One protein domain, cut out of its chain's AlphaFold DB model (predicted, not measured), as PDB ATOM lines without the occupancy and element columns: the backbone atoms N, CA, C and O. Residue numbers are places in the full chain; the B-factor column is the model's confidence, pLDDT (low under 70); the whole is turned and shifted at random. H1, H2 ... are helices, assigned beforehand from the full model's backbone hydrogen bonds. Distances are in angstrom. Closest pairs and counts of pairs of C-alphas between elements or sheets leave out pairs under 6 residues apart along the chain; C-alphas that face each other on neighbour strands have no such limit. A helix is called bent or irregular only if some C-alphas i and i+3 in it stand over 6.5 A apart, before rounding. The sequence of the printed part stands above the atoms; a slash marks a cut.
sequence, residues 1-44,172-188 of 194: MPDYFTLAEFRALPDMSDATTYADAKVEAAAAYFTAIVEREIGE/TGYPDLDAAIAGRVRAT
ATOM      1  N   MET A   1      23.582  -5.698 -43.496       73.19
ATOM      2  CA  MET A   1      24.970  -5.183 -43.412       73.19
ATOM      3  C   MET A   1      25.202  -4.585 -42.030       73.19
ATOM      4  O   MET A   1      24.268  -3.963 -41.533       73.19
ATOM      5  N   PRO A   2      26.385  -4.757 -41.404       83.38
ATOM      6  CA  PRO A   2      26.678  -4.166 -40.099       83.38
ATOM      7  C   PRO A   2      26.675  -2.629 -40.141       83.38
ATOM      8  O   PRO A   2      27.007  -2.028 -41.159       83.38
ATOM      9  N   ASP A   3      26.304  -2.005 -39.021       87.44
ATOM     10  CA  ASP A   3      26.115  -0.551 -38.934       87.44
ATOM     11  C   ASP A   3      27.425   0.246 -38.828       87.44
ATOM     12  O   ASP A   3      27.537   1.344 -39.367       87.44
ATOM     13  N   TYR A   4      28.402  -0.263 -38.070       92.19
ATOM     14  CA  TYR A   4      29.599   0.504 -37.693       92.19
ATOM     15  C   TYR A   4      30.811   0.235 -38.583       92.19
ATOM     16  O   TYR A   4      31.692   1.084 -38.679       92.19
ATOM     17  N   PHE A   5      30.849  -0.922 -39.235       92.88
ATOM     18  CA  PHE A   5      31.905  -1.341 -40.151       92.88
ATOM     19  C   PHE A   5      31.293  -2.094 -41.331       92.88
ATOM     20  O   PHE A   5      30.166  -2.583 -41.274       92.88
ATOM     21  N   THR A   6      32.049  -2.222 -42.409       94.19
ATOM     22  CA  THR A   6      31.654  -2.997 -43.586       94.19
ATOM     23  C   THR A   6      32.035  -4.468 -43.439       94.19
ATOM     24  O   THR A   6      33.011  -4.816 -42.774       94.19
ATOM     25  N   LEU A   7      31.312  -5.357 -44.128       93.06
ATOM     26  CA  LEU A   7      31.700  -6.770 -44.185       93.06
ATOM     27  C   LEU A   7      33.121  -6.936 -44.740       93.06
ATOM     28  O   LEU A   7      33.875  -7.742 -44.215       93.06
ATOM     29  N   ALA A   8      33.522  -6.138 -45.735       93.12
ATOM     30  CA  ALA A   8      34.870  -6.187 -46.298       93.12
ATOM     31  C   ALA A   8      35.963  -5.873 -45.259       93.12
ATOM     32  O   ALA A   8      36.947  -6.605 -45.180       93.12
ATOM     33  N   GLU A   9      35.772  -4.840 -44.427       93.69
ATOM     34  CA  GLU A   9      36.685  -4.535 -43.313       93.69
ATOM     35  C   GLU A   9      36.757  -5.699 -42.318       93.69
ATOM     36  O   GLU A   9      37.845  -6.087 -41.901       93.69
ATOM     37  N   PHE A  10      35.613  -6.308 -41.990       94.31
ATOM     38  CA  PHE A  10      35.571  -7.457 -41.087       94.31
ATOM     39  C   PHE A  10      36.303  -8.681 -41.659       94.31
ATOM     40  O   PHE A  10      37.055  -9.344 -40.948       94.31
ATOM     41  N   ARG A  11      36.133  -8.965 -42.957       93.56
ATOM     42  CA  ARG A  11      36.803 -10.081 -43.651       93.56
ATOM     43  C   ARG A  11      38.315  -9.917 -43.751       93.56
ATOM     44  O   ARG A  11      39.005 -10.915 -43.931       93.56
ATOM     45  N   ALA A  12      38.819  -8.691 -43.644       94.00
ATOM     46  CA  ALA A  12      40.249  -8.418 -43.623       94.00
ATOM     47  C   ALA A  12      40.905  -8.750 -42.268       94.00
ATOM     48  O   ALA A  12      42.133  -8.754 -42.178       94.00
ATOM     49  N   LEU A  13      40.122  -9.032 -41.216       92.69
ATOM     50  CA  LEU A  13      40.667  -9.472 -39.934       92.69
ATOM     51  C   LEU A  13      41.236 -10.901 -40.012       92.69
ATOM     52  O   LEU A  13      40.715 -11.734 -40.762       92.69
ATOM     53  N   PRO A  14      42.253 -11.223 -39.186       91.44
ATOM     54  CA  PRO A  14      42.780 -12.579 -39.082       91.44
ATOM     55  C   PRO A  14      41.670 -13.597 -38.805       91.44
ATOM     56  O   PRO A  14      40.806 -13.364 -37.957       91.44
ATOM     57  N   ASP A  15      41.713 -14.724 -39.513       89.44
ATOM     58  CA  ASP A  15      40.809 -15.877 -39.371       89.44
ATOM     59  C   ASP A  15      39.342 -15.646 -39.779       89.44
ATOM     60  O   ASP A  15      38.540 -16.569 -39.682       89.44
ATOM     61  N   MET A  16      38.970 -14.463 -40.286       91.88
ATOM     62  CA  MET A  16      37.574 -14.111 -40.616       91.88
ATOM     63  C   MET A  16      37.221 -14.222 -42.111       91.88
ATOM     64  O   MET A  16      36.095 -13.908 -42.512       91.88
ATOM     65  N   SER A  17      38.148 -14.685 -42.953       91.62
ATOM     66  CA  SER A  17      37.961 -14.760 -44.411       91.62
ATOM     67  C   SER A  17      37.014 -15.875 -44.873       91.62
ATOM     68  O   SER A  17      36.514 -15.819 -45.994       91.62
ATOM     69  N   ASP A  18      36.753 -16.888 -44.040       89.31
ATOM     70  CA  ASP A  18      35.872 -18.007 -44.390       89.31
ATOM     71  C   ASP A  18      34.386 -17.610 -44.304       89.31
ATOM     72  O   ASP A  18      33.787 -17.522 -43.227       89.31
ATOM     73  N   ALA A  19      33.778 -17.387 -45.469       88.94
ATOM     74  CA  ALA A  19      32.365 -17.042 -45.600       88.94
ATOM     75  C   ALA A  19      31.405 -18.208 -45.294       88.94
ATOM     76  O   ALA A  19      30.220 -17.968 -45.078       88.94
ATOM     77  N   THR A  20      31.889 -19.451 -45.245       86.38
ATOM     78  CA  THR A  20      31.075 -20.622 -44.889       86.38
ATOM     79  C   THR A  20      30.942 -20.733 -43.376       86.38
ATOM     80  O   THR A  20      29.833 -20.785 -42.840       86.38
ATOM     81  N   THR A  21      32.076 -20.716 -42.674       83.94
ATOM     82  CA  THR A  21      32.116 -20.799 -41.207       83.94
ATOM     83  C   THR A  21      31.469 -19.561 -40.578       83.94
ATOM     84  O   THR A  21      30.579 -19.666 -39.719       83.94
ATOM     85  N   TYR A  22      31.832 -18.385 -41.091       89.06
ATOM     86  CA  TYR A  22      31.336 -17.090 -40.646       89.06
ATOM     87  C   TYR A  22      30.416 -16.488 -41.701       89.06
ATOM     88  O   TYR A  22      30.761 -15.481 -42.302       89.06
ATOM     89  N   ALA A  23      29.262 -17.097 -41.966       92.31
ATOM     90  CA  ALA A  23      28.283 -16.540 -42.903       92.31
ATOM     91  C   ALA A  23      27.934 -15.076 -42.575       92.31
ATOM     92  O   ALA A  23      27.838 -14.712 -41.401       92.31
ATOM     93  N   ASP A  24      27.692 -14.251 -43.599       93.25
ATOM     94  CA  ASP A  24      27.427 -12.811 -43.434       93.25
ATOM     95  C   ASP A  24      26.303 -12.538 -42.430       93.25
ATOM     96  O   ASP A  24      26.447 -11.698 -41.550       93.25
ATOM     97  N   ALA A  25      25.230 -13.334 -42.461       92.12
ATOM     98  CA  ALA A  25      24.132 -13.224 -41.502       92.12
ATOM     99  C   ALA A  25      24.576 -13.397 -40.033       92.12
ATOM    100  O   ALA A  25      24.038 -12.736 -39.146       92.12
ATOM    101  N   LYS A  26      25.573 -14.254 -39.754       91.62
ATOM    102  CA  LYS A  26      26.136 -14.417 -38.401       91.62
ATOM    103  C   LYS A  26      26.959 -13.200 -37.993       91.62
ATOM    104  O   LYS A  26      26.840 -12.747 -36.858       91.62
ATOM    105  N   VAL A  27      27.764 -12.669 -38.916       94.06
ATOM    106  CA  VAL A  27      28.553 -11.448 -38.695       94.06
ATOM    107  C   VAL A  27      27.628 -10.273 -38.407       94.06
ATOM    108  O   VAL A  27      27.832  -9.552 -37.435       94.06
ATOM    109  N   GLU A  28      26.564 -10.122 -39.192       94.19
ATOM    110  CA  GLU A  28      25.566  -9.071 -39.011       94.19
ATOM    111  C   GLU A  28      24.838  -9.187 -37.672       94.19
ATOM    112  O   GLU A  28      24.725  -8.195 -36.954       94.19
ATOM    113  N   ALA A  29      24.404 -10.391 -37.290       92.31
ATOM    114  CA  ALA A  29      23.745 -10.615 -36.006       92.31
ATOM    115  C   ALA A  29      24.674 -10.327 -34.811       92.31
ATOM    116  O   ALA A  29      24.255  -9.708 -33.832       92.31
ATOM    117  N   ALA A  30      25.939 -10.750 -34.886       93.12
ATOM    118  CA  ALA A  30      26.926 -10.496 -33.842       93.12
ATOM    119  C   ALA A  30      27.293  -9.006 -33.745       93.12
ATOM    120  O   ALA A  30      27.350  -8.463 -32.641       93.12
ATOM    121  N   ALA A  31      27.462  -8.323 -34.877       94.38
ATOM    122  CA  ALA A  31      27.727  -6.891 -34.904       94.38
ATOM    123  C   ALA A  31      26.544  -6.086 -34.347       94.38
ATOM    124  O   ALA A  31      26.737  -5.225 -33.492       94.38
ATOM    125  N   ALA A  32      25.312  -6.411 -34.758       93.12
ATOM    126  CA  ALA A  32      24.100  -5.760 -34.261       93.12
ATOM    127  C   ALA A  32      23.945  -5.906 -32.740       93.12
ATOM    128  O   ALA A  32      23.546  -4.957 -32.064       93.12
ATOM    129  N   TYR A  33      24.312  -7.068 -32.188       92.06
ATOM    130  CA  TYR A  33      24.319  -7.302 -30.745       92.06
ATOM    131  C   TYR A  33      25.238  -6.320 -30.003       92.06
ATOM    132  O   TYR A  33      24.809  -5.695 -29.032       92.06
ATOM    133  N   PHE A  34      26.476  -6.136 -30.467       92.88
ATOM    134  CA  PHE A  34      27.409  -5.206 -29.826       92.88
ATOM    135  C   PHE A  34      27.044  -3.742 -30.065       92.88
ATOM    136  O   PHE A  34      27.110  -2.956 -29.123       92.88
ATOM    137  N   THR A  35      26.584  -3.384 -31.265       92.69
ATOM    138  CA  THR A  35      26.047  -2.046 -31.557       92.69
ATOM    139  C   THR A  35      24.929  -1.681 -30.583       92.69
ATOM    140  O   THR A  35      24.951  -0.604 -29.994       92.69
ATOM    141  N   ALA A  36      23.984  -2.595 -30.342       90.31
ATOM    142  CA  ALA A  36      22.893  -2.364 -29.400       90.31
ATOM    143  C   ALA A  36      23.385  -2.166 -27.956       90.31
ATOM    144  O   ALA A  36      22.820  -1.348 -27.231       90.31
ATOM    145  N   ILE A  37      24.434  -2.882 -27.532       89.69
ATOM    146  CA  ILE A  37      25.037  -2.667 -26.209       89.69
ATOM    147  C   ILE A  37      25.693  -1.287 -26.149       89.69
ATOM    148  O   ILE A  37      25.380  -0.523 -25.247       89.69
ATOM    149  N   VAL A  38      26.542  -0.939 -27.118       90.12
ATOM    150  CA  VAL A  38      27.240   0.357 -27.152       90.12
ATOM    151  C   VAL A  38      26.251   1.521 -27.071       90.12
ATOM    152  O   VAL A  38      26.409   2.398 -26.223       90.12
ATOM    153  N   GLU A  39      25.206   1.518 -27.902       90.06
ATOM    154  CA  GLU A  39      24.213   2.601 -27.920       90.06
ATOM    155  C   GLU A  39      23.374   2.648 -26.642       90.06
ATOM    156  O   GLU A  39      23.023   3.734 -26.185       90.06
ATOM    157  N   ARG A  40      23.083   1.495 -26.026       87.31
ATOM    158  CA  ARG A  40      22.375   1.442 -24.742       87.31
ATOM    159  C   ARG A  40      23.211   2.026 -23.608       87.31
ATOM    160  O   ARG A  40      22.687   2.820 -22.837       87.31
ATOM    161  N   GLU A  41      24.480   1.637 -23.503       86.94
ATOM    162  CA  GLU A  41      25.360   2.097 -22.420       86.94
ATOM    163  C   GLU A  41      25.717   3.582 -22.562       86.94
ATOM    164  O   GLU A  41      25.900   4.279 -21.566       86.94
ATOM    165  N   ILE A  42      25.801   4.086 -23.796       84.31
ATOM    166  CA  ILE A  42      26.106   5.497 -24.067       84.31
ATOM    167  C   ILE A  42      24.835   6.364 -24.049       84.31
ATOM    168  O   ILE A  42      24.918   7.564 -23.794       84.31
ATOM    169  N   GLY A  43      23.660   5.763 -24.257       82.75
ATOM    170  CA  GLY A  43      22.358   6.433 -24.214       82.75
ATOM    171  C   GLY A  43      21.985   7.178 -25.500       82.75
ATOM    172  O   GLY A  43      20.965   7.863 -25.540       82.75
ATOM    173  N   GLU A  44      22.782   7.058 -26.562       84.25
ATOM    174  CA  GLU A  44      22.533   7.710 -27.848       84.25
ATOM    175  C   GLU A  44      23.102   6.904 -29.027       84.25
ATOM    176  O   GLU A  44      24.102   6.193 -28.878       84.25
ATOM    177  N   THR A 172      29.946  -5.805 -21.764       77.88
ATOM    178  CA  THR A 172      30.181  -6.752 -22.859       77.88
ATOM    179  C   THR A 172      31.054  -7.933 -22.445       77.88
ATOM    180  O   THR A 172      30.904  -9.014 -23.013       77.88
ATOM    181  N   GLY A 173      31.945  -7.748 -21.464       77.06
ATOM    182  CA  GLY A 173      32.965  -8.732 -21.091       77.06
ATOM    183  C   GLY A 173      34.231  -8.665 -21.956       77.06
ATOM    184  O   GLY A 173      35.182  -9.393 -21.675       77.06
ATOM    185  N   TYR A 174      34.272  -7.775 -22.957       80.56
ATOM    186  CA  TYR A 174      35.415  -7.547 -23.842       80.56
ATOM    187  C   TYR A 174      36.169  -6.295 -23.371       80.56
ATOM    188  O   TYR A 174      35.630  -5.193 -23.495       80.56
ATOM    189  N   PRO A 175      37.407  -6.419 -22.849       82.25
ATOM    190  CA  PRO A 175      38.112  -5.306 -22.211       82.25
ATOM    191  C   PRO A 175      38.244  -4.053 -23.081       82.25
ATOM    192  O   PRO A 175      38.015  -2.954 -22.585       82.25
ATOM    193  N   ASP A 176      38.562  -4.213 -24.368       84.31
ATOM    194  CA  ASP A 176      38.762  -3.081 -25.282       84.31
ATOM    195  C   ASP A 176      37.448  -2.362 -25.610       84.31
ATOM    196  O   ASP A 176      37.399  -1.131 -25.650       84.31
ATOM    197  N   LEU A 177      36.358  -3.118 -25.782       85.25
ATOM    198  CA  LEU A 177      35.032  -2.553 -26.025       85.25
ATOM    199  C   LEU A 177      34.478  -1.874 -24.773       85.25
ATOM    200  O   LEU A 177      33.986  -0.751 -24.851       85.25
ATOM    201  N   ASP A 178      34.628  -2.502 -23.609       84.44
ATOM    202  CA  ASP A 178      34.228  -1.916 -22.332       84.44
ATOM    203  C   ASP A 178      35.041  -0.645 -22.020       84.44
ATOM    204  O   ASP A 178      34.484   0.344 -21.538       84.44
ATOM    205  N   ALA A 179      36.342  -0.621 -22.339       83.62
ATOM    206  CA  ALA A 179      37.185   0.564 -22.192       83.62
ATOM    207  C   ALA A 179      36.761   1.700 -23.136       83.62
ATOM    208  O   ALA A 179      36.678   2.853 -22.701       83.62
ATOM    209  N   ALA A 180      36.446   1.387 -24.397       85.00
ATOM    210  CA  ALA A 180      35.963   2.367 -25.366       85.00
ATOM    211  C   ALA A 180      34.609   2.964 -24.937       85.00
ATOM    212  O   ALA A 180      34.448   4.187 -24.931       85.00
ATOM    213  N   ILE A 181      33.671   2.126 -24.477       85.19
ATOM    214  CA  ILE A 181      32.389   2.571 -23.907       85.19
ATOM    215  C   ILE A 181      32.637   3.474 -22.690       85.19
ATOM    216  O   ILE A 181      32.143   4.601 -22.646       85.19
ATOM    217  N   ALA A 182      33.449   3.032 -21.725       84.25
ATOM    218  CA  ALA A 182      33.725   3.791 -20.506       84.25
ATOM    219  C   ALA A 182      34.389   5.151 -20.786       84.25
ATOM    220  O   ALA A 182      34.065   6.143 -20.128       84.25
ATOM    221  N   GLY A 183      35.294   5.221 -21.767       81.88
ATOM    222  CA  GLY A 183      35.906   6.474 -22.210       81.88
ATOM    223  C   GLY A 183      34.875   7.467 -22.752       81.88
ATOM    224  O   GLY A 183      34.929   8.653 -22.424       81.88
ATOM    225  N   ARG A 184      33.891   6.984 -23.519       82.50
ATOM    226  CA  ARG A 184      32.834   7.816 -24.113       82.50
ATOM    227  C   ARG A 184      31.782   8.254 -23.101       82.50
ATOM    228  O   ARG A 184      31.422   9.427 -23.102       82.50
ATOM    229  N   VAL A 185      31.355   7.367 -22.201       78.38
ATOM    230  CA  VAL A 185      30.412   7.710 -21.121       78.38
ATOM    231  C   VAL A 185      30.978   8.823 -20.234       78.38
ATOM    232  O   VAL A 185      30.263   9.759 -19.901       78.38
ATOM    233  N   ARG A 186      32.278   8.785 -19.908       71.56
ATOM    234  CA  ARG A 186      32.944   9.840 -19.116       71.56
ATOM    235  C   ARG A 186      33.067  11.178 -19.849       71.56
ATOM    236  O   ARG A 186      33.127  12.215 -19.200       71.56
ATOM    237  N   ALA A 187      33.160  11.149 -21.177       63.97
ATOM    238  CA  ALA A 187      33.284  12.344 -22.009       63.97
ATOM    239  C   ALA A 187      31.927  12.994 -22.329       63.97
ATOM    240  O   ALA A 187      31.880  14.165 -22.706       63.97
ATOM    241  N   THR A 188      30.823  12.256 -22.199       59.88
ATOM    242  CA  THR A 188      29.483  12.825 -22.321       59.88
ATOM    243  C   THR A 188      29.151  13.561 -21.019       59.88
ATOM    244  O   THR A 188      29.097  12.920 -19.972       59.88
TER     245      THR A 188
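AT A GLANCE: This is residues 1 to 44 and 172 to 188 of the 194 residues of an uncharacterized protein of Dermatophilaceae bacterium (UniProt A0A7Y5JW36). One long helix, H2, forms a straight spine, with a smaller helical part beside each end of it and a gap between those two parts: the short helix H1 and its loop at the beginning of H2, and H3 at its end. H2 and H3 converge toward their last residues as a V, while residues 12 to 23 fold back from H1 to the beginning of H2 and close off that end of the rod. The printed part has 61 residues with three named helices, H1, H2 and H3 in that order along the chain, and no named strand; its class is all helix. It is loose, with a radius of gyration of the C-alphas of 13.1 A, and spans 39 by 19 by 18 A.

HOW THE PARTS SIT: The longest helix is H2, residues 24 to 42. Its residues 38 to 42 alone touch H3, residues 175 to 187, which for its part touches H2 with residues 181 to 185 alone. The closest C-alphas of the two helices are those of Ile 42 and Val 185, 5.7 A apart. H2 and H3 run the same way at a steep tilt of 37 degrees, only just past shallow, and their centres are 15.7 A apart. H1, residues 7 to 11, is close to H2 but not clearly touching it, with 2 pairs of C-alphas within 8 A. The closest C-alphas of H1 and H2 are those of Leu 7 and Asp 24, 7.4 A apart. H1 and H3 are apart. In H1, H2 and H3 every O i to N i+4 pair is within hydrogen-bond range.

IN THESE COORDINATES: H2 has 19 residues, from C-alpha 24 at (27.427, -12.811, -43.434) to C-alpha 42 at (26.106, 5.497, -24.067), 26.7 A from first to last C-alpha. H3 has 13 residues and is 18.3 A long, ending with C-alpha 187 at (33.284, 12.344, -22.009). H1 has 5 residues and is 6.1 A long, beginning with C-alpha 7 at (31.700, -6.770, -44.185). No helix is bent or irregular.

THE WHOLE: The two C-alphas farthest apart are those of Thr 20 and Thr 188, at 40.4 A. The printed part begins at Met 1, the chain's first residue, and ends at Thr 188. Residues 45 to 171 are cut out and not printed, and C-alphas 44 and 172 are 17.1 A apart across the cut. The link from H1 to H2 is long, with 12 residues between them; the link from H2 to H3 runs across the cut. The mean pLDDT of the printed part of the model is 87.2, and residues 187 to 188 are under 70.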